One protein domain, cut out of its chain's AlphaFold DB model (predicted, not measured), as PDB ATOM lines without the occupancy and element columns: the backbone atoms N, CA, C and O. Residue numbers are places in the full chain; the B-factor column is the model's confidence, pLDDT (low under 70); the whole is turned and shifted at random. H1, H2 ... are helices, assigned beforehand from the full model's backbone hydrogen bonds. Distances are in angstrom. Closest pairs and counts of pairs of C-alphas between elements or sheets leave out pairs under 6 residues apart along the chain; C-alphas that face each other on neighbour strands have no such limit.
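AT A GLANCE: This is residues 209 to 255 of the 260 residues of an uncharacterized protein of Fomitopsis rosea (UniProt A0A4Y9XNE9). Two long straight helices, H1 and then H2, meet at a corner near residues 224 to 242 and make a wide open L. Residues 209 to 223 of H1 and 243 to 255, mostly of H2, stick out as two free arms. The printed part has 47 residues with two named helices and no named strand, and its class is all helix. It is only just loose, close to extended, with a radius of gyration of the C-alphas of 14.1 A, and flat, spanning 45 by 26 by 10 A.

HOW THE PARTS SIT: H1, residues 209 to 230, touches H2, residues 235 to 254, with its residues 224 to 230 alone. H2 touches H1 with residues 235 to 242 alone. The closest C-alphas of the two, those of Thr 228 and Thr 235, are 4.2 A apart. Their lines stand about perpendicular, at 84 degrees. In both helices every O i to N i+4 pair is within hydrogen-bond range.

IN THESE COORDINATES: H1 measures 31.2 A from C-alpha 209 at (198.218, 197.422, 168.650) to C-alpha 230. H2 measures 28.6 A and ends with C-alpha 254 at (213.719, 190.864, 206.341).

THE WHOLE: The two C-alphas farthest apart, those of Arg 210 and Arg 255, are 45.0 A apart. The link from H1 to H2 is tight. The printed part has no cut, and no printed residue has a pLDDT under 70.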
ATOM      1  N   LYS A 209     198.035 198.877 168.524       94.62
ATOM      2  CA  LYS A 209     198.218 197.422 168.650       94.62
ATOM      3  C   LYS A 209     199.580 196.977 168.117       94.62
ATOM      4  O   LYS A 209     200.270 196.209 168.787       94.62
ATOM      5  N   ARG A 210     200.005 197.500 166.961       94.00
ATOM      6  CA  ARG A 210     201.313 197.206 166.357       94.00
ATOM      7  C   ARG A 210     202.469 197.599 167.274       94.00
ATOM      8  O   ARG A 210     203.365 196.785 167.505       94.00
ATOM      9  N   TYR A 211     202.476 198.827 167.794       96.19
ATOM     10  CA  TYR A 211     203.560 199.289 168.666       96.19
ATOM     11  C   TYR A 211     203.525 198.618 170.038       96.19
ATOM     12  O   TYR A 211     204.576 198.197 170.518       96.19
ATOM     13  N   THR A 212     202.345 198.433 170.631       96.25
ATOM     14  CA  THR A 212     202.186 197.688 171.886       96.25
ATOM     15  C   THR A 212     202.697 196.257 171.737       96.25
ATOM     16  O   THR A 212     203.533 195.830 172.531       96.25
ATOM     17  N   GLY A 213     202.286 195.536 170.690       94.62
ATOM     18  CA  GLY A 213     202.755 194.176 170.414       94.62
ATOM     19  C   GLY A 213     204.268 194.108 170.193       94.62
ATOM     20  O   GLY A 213     204.935 193.240 170.755       94.62
ATOM     21  N   ARG A 214     204.841 195.068 169.452       95.38
ATOM     22  CA  ARG A 214     206.293 195.147 169.235       95.38
ATOM     23  C   ARG A 214     207.063 195.408 170.530       95.38
ATOM     24  O   ARG A 214     208.080 194.763 170.759       95.38
ATOM     25  N   ILE A 215     206.595 196.330 171.371       97.12
ATOM     26  CA  ILE A 215     207.230 196.644 172.659       97.12
ATOM     27  C   ILE A 215     207.141 195.441 173.600       97.12
ATOM     28  O   ILE A 215     208.156 195.053 174.171       97.12
ATOM     29  N   LEU A 216     205.971 194.809 173.722       96.75
ATOM     30  CA  LEU A 216     205.805 193.605 174.539       96.75
ATOM     31  C   LEU A 216     206.706 192.465 174.050       96.75
ATOM     32  O   LEU A 216     207.383 191.838 174.860       96.75
ATOM     33  N   GLY A 217     206.777 192.246 172.735       94.56
ATOM     34  CA  GLY A 217     207.676 191.259 172.137       94.56
ATOM     35  C   GLY A 217     209.149 191.540 172.442       94.56
ATOM     36  O   GLY A 217     209.883 190.626 172.808       94.56
ATOM     37  N   LEU A 218     209.574 192.806 172.370       96.50
ATOM     38  CA  LEU A 218     210.930 193.214 172.748       96.50
ATOM     39  C   LEU A 218     211.201 192.994 174.240       96.50
ATOM     40  O   LEU A 218     212.239 192.436 174.583       96.50
ATOM     41  N   ILE A 219     210.275 193.381 175.123       96.75
ATOM     42  CA  ILE A 219     210.404 193.178 176.575       96.75
ATOM     43  C   ILE A 219     210.554 191.688 176.887       96.75
ATOM     44  O   ILE A 219     211.498 191.301 177.573       96.75
ATOM     45  N   LEU A 220     209.668 190.847 176.351       95.75
ATOM     46  CA  LEU A 220     209.735 189.398 176.541       95.75
ATOM     47  C   LEU A 220     211.042 188.818 175.988       95.75
ATOM     48  O   LEU A 220     211.674 188.003 176.655       95.75
ATOM     49  N   GLY A 221     211.486 189.282 174.817       94.44
ATOM     50  CA  GLY A 221     212.760 188.882 174.222       94.44
ATOM     51  C   GLY A 221     213.964 189.237 175.097       94.44
ATOM     52  O   GLY A 221     214.826 188.388 175.332       94.44
ATOM     53  N   TYR A 222     214.015 190.455 175.641       96.31
ATOM     54  CA  TYR A 222     215.088 190.878 176.546       96.31
ATOM     55  C   TYR A 222     215.060 190.132 177.879       96.31
ATOM     56  O   TYR A 222     216.117 189.725 178.358       96.31
ATOM     57  N   LEU A 223     213.877 189.895 178.456       93.88
ATOM     58  CA  LEU A 223     213.737 189.076 179.665       93.88
ATOM     59  C   LEU A 223     214.239 187.649 179.426       93.88
ATOM     60  O   LEU A 223     214.990 187.112 180.240       93.88
ATOM     61  N   TRP A 224     213.887 187.053 178.285       93.50
ATOM     62  CA  TRP A 224     214.356 185.721 177.909       93.50
ATOM     63  C   TRP A 224     215.877 185.675 177.707       93.50
ATOM     64  O   TRP A 224     216.547 184.746 178.167       93.50
ATOM     65  N   CYS A 225     216.441 186.701 177.064       93.69
ATOM     66  CA  CYS A 225     217.883 186.852 176.889       93.69
ATOM     67  C   CYS A 225     218.601 186.984 178.240       93.69
ATOM     68  O   CYS A 225     219.578 186.275 178.480       93.69
ATOM     69  N   LEU A 226     218.080 187.812 179.152       92.62
ATOM     70  CA  LEU A 226     218.629 187.997 180.495       92.62
ATOM     71  C   LEU A 226     218.611 186.697 181.300       92.62
ATOM     72  O   LEU A 226     219.629 186.341 181.885       92.62
ATOM     73  N   LEU A 227     217.489 185.969 181.302       92.12
ATOM     74  CA  LEU A 227     217.400 184.665 181.964       92.12
ATOM     75  C   LEU A 227     218.455 183.709 181.407       92.12
ATOM     76  O   LEU A 227     219.205 183.099 182.159       92.12
ATOM     77  N   THR A 228     218.570 183.630 180.086       90.69
ATOM     78  CA  THR A 228     219.559 182.764 179.436       90.69
ATOM     79  C   THR A 228     220.994 183.175 179.804       90.69
ATOM     80  O   THR A 228     221.816 182.307 180.091       90.69
ATOM     81  N   LEU A 229     221.295 184.475 179.885       92.06
ATOM     82  CA  LEU A 229     222.607 184.997 180.282       92.06
ATOM     83  C   LEU A 229     222.934 184.692 181.752       92.06
ATOM     84  O   LEU A 229     224.008 184.168 182.041       92.06
ATOM     85  N   VAL A 230     222.000 184.949 182.674       90.12
ATOM     86  CA  VAL A 230     222.126 184.610 184.107       90.12
ATOM     87  C   VAL A 230     222.288 183.100 184.314       90.12
ATOM     88  O   VAL A 230     222.921 182.656 185.271       90.12
ATOM     89  N   GLY A 231     221.742 182.300 183.401       89.56
ATOM     90  CA  GLY A 231     221.895 180.852 183.359       89.56
ATOM     91  C   GLY A 231     223.106 180.346 182.584       89.56
ATOM     92  O   GLY A 231     223.121 179.170 182.224       89.56
ATOM     93  N   ALA A 232     224.080 181.211 182.271       89.69
ATOM     94  CA  ALA A 232     225.291 180.875 181.516       89.69
ATOM     95  C   ALA A 232     225.011 180.147 180.182       89.69
ATOM     96  O   ALA A 232     225.702 179.202 179.811       89.69
ATOM     97  N   GLY A 233     223.969 180.575 179.463       87.00
ATOM     98  CA  GLY A 233     223.535 179.981 178.194       87.00
ATOM     99  C   GLY A 233     222.358 179.006 178.313       87.00
ATOM    100  O   GLY A 233     221.832 178.572 177.294       87.00
ATOM    101  N   SER A 234     221.898 178.692 179.528       90.38
ATOM    102  CA  SER A 234     220.740 177.825 179.770       90.38
ATOM    103  C   SER A 234     219.616 178.573 180.470       90.38
ATOM    104  O   SER A 234     219.736 178.983 181.624       90.38
ATOM    105  N   THR A 235     218.466 178.691 179.812       87.19
ATOM    106  CA  THR A 235     217.289 179.354 180.391       87.19
ATOM    107  C   THR A 235     216.809 178.670 181.678       87.19
ATOM    108  O   THR A 235     216.377 179.354 182.601       87.19
ATOM    109  N   VAL A 236     216.941 177.341 181.791       90.19
ATOM    110  CA  VAL A 236     216.549 176.585 182.996       90.19
ATOM    111  C   VAL A 236     217.411 176.976 184.197       90.19
ATOM    112  O   VAL A 236     216.876 177.297 185.259       90.19
ATOM    113  N   PHE A 237     218.737 177.016 184.025       89.62
ATOM    114  CA  PHE A 237     219.643 177.488 185.079       89.62
ATOM    115  C   PHE A 237     219.403 178.967 185.398       89.62
ATOM    116  O   PHE A 237     219.449 179.360 186.559       89.62
ATOM    117  N   GLY A 238     219.061 179.765 184.388       88.25
ATOM    118  CA  GLY A 238     218.692 181.170 184.531       88.25
ATOM    119  C   GLY A 238     217.492 181.403 185.436       88.25
ATOM    120  O   GLY A 238     217.558 182.215 186.357       88.25
ATOM    121  N   ILE A 239     216.412 180.654 185.205       89.69
ATOM    122  CA  ILE A 239     215.207 180.685 186.041       89.69
ATOM    123  C   ILE A 239     215.545 180.256 187.473       89.69
ATOM    124  O   ILE A 239     215.141 180.930 188.421       89.69
ATOM    125  N   GLY A 240     216.323 179.182 187.641       89.81
ATOM    126  CA  GLY A 240     216.770 178.719 188.959       89.81
ATOM    127  C   GLY A 240     217.558 179.788 189.722       89.81
ATOM    128  O   GLY A 240     217.216 180.120 190.856       89.81
ATOM    129  N   ASN A 241     218.554 180.393 189.071       89.62
ATOM    130  CA  ASN A 241     219.367 181.474 189.633       89.62
ATOM    131  C   ASN A 241     218.526 182.709 189.989       89.62
ATOM    132  O   ASN A 241     218.744 183.318 191.035       89.62
ATOM    133  N   PHE A 242     217.537 183.060 189.162       90.19
ATOM    134  CA  PHE A 242     216.626 184.171 189.431       90.19
ATOM    135  C   PHE A 242     215.760 183.924 190.676       90.19
ATOM    136  O   PHE A 242     215.677 184.790 191.546       90.19
ATOM    137  N   ILE A 243     215.171 182.730 190.815       91.69
ATOM    138  CA  ILE A 243     214.361 182.357 191.990       91.69
ATOM    139  C   ILE A 243     215.217 182.346 193.264       91.69
ATOM    140  O   ILE A 243     214.808 182.905 194.284       91.69
ATOM    141  N   LEU A 244     216.419 181.762 193.206       90.00
ATOM    142  CA  LEU A 244     217.360 181.761 194.330       90.00
ATOM    143  C   LEU A 244     217.767 183.188 194.721       90.00
ATOM    144  O   LEU A 244     217.792 183.514 195.908       90.00
ATOM    145  N   GLY A 245     218.018 184.053 193.735       87.44
ATOM    146  CA  GLY A 245     218.315 185.469 193.947       87.44
ATOM    147  C   GLY A 245     217.168 186.222 194.624       87.44
ATOM    148  O   GLY A 245     217.405 186.960 195.580       87.44
ATOM    149  N   LEU A 246     215.920 185.995 194.198       89.06
ATOM    150  CA  LEU A 246     214.734 186.566 194.849       89.06
ATOM    151  C   LEU A 246     214.588 186.088 196.299       89.06
ATOM    152  O   LEU A 246     214.306 186.899 197.180       89.06
ATOM    153  N   GLY A 247     214.814 184.798 196.559       89.19
ATOM    154  CA  GLY A 247     214.782 184.232 197.909       89.19
ATOM    155  C   GLY A 247     215.853 184.835 198.822       89.19
ATOM    156  O   GLY A 247     215.547 185.276 199.931       89.19
ATOM    157  N   ALA A 248     217.094 184.929 198.335       88.00
ATOM    158  CA  ALA A 248     218.204 185.544 199.061       88.00
ATOM    159  C   ALA A 248     217.966 187.042 199.325       88.00
ATOM    160  O   ALA A 248     218.220 187.524 200.429       88.00
ATOM    161  N   TRP A 249     217.428 187.774 198.345       87.06
ATOM    162  CA  TRP A 249     217.083 189.188 198.493       87.06
ATOM    163  C   TRP A 249     215.937 189.414 199.485       87.06
ATOM    164  O   TRP A 249     216.024 190.308 200.330       87.06
ATOM    165  N   GLY A 250     214.886 188.593 199.421       87.12
ATOM    166  CA  GLY A 250     213.783 188.620 200.380       87.12
ATOM    167  C   GLY A 250     214.277 188.366 201.803       87.12
ATOM    168  O   GLY A 250     213.989 189.152 202.707       87.12
ATOM    169  N   TRP A 251     215.110 187.339 201.984       85.19
ATOM    170  CA  TRP A 251     215.761 187.043 203.261       85.19
ATOM    171  C   TRP A 251     216.610 188.219 203.767       85.19
ATOM    172  O   TRP A 251     216.476 188.626 204.922       85.19
ATOM    173  N   TRP A 252     217.415 188.833 202.897       84.44
ATOM    174  CA  TRP A 252     218.220 190.010 203.234       84.44
ATOM    175  C   TRP A 252     217.364 191.208 203.665       84.44
ATOM    176  O   TRP A 252     217.659 191.842 204.672       84.44
ATOM    177  N   ARG A 253     216.258 191.498 202.966       84.19
ATOM    178  CA  ARG A 253     215.347 192.602 203.323       84.19
ATOM    179  C   ARG A 253     214.618 192.397 204.647       84.19
ATOM    180  O   ARG A 253     214.338 193.378 205.326       84.19
ATOM    181  N   THR A 254     214.319 191.155 205.025       81.19
ATOM    182  CA  THR A 254     213.719 190.864 206.341       81.19
ATOM    183  C   THR A 254     214.693 191.073 207.502       81.19
ATOM    184  O   THR A 254     214.265 191.210 208.645       81.19
ATOM    185  N   ARG A 255     215.995 191.173 207.215       71.56
ATOM    186  CA  ARG A 255     217.030 191.606 208.157       71.56
ATOM    187  C   ARG A 255     217.314 193.100 207.958       71.56
ATOM    188  O   ARG A 255     218.359 193.477 207.441       71.56
TER     189      ARG A 255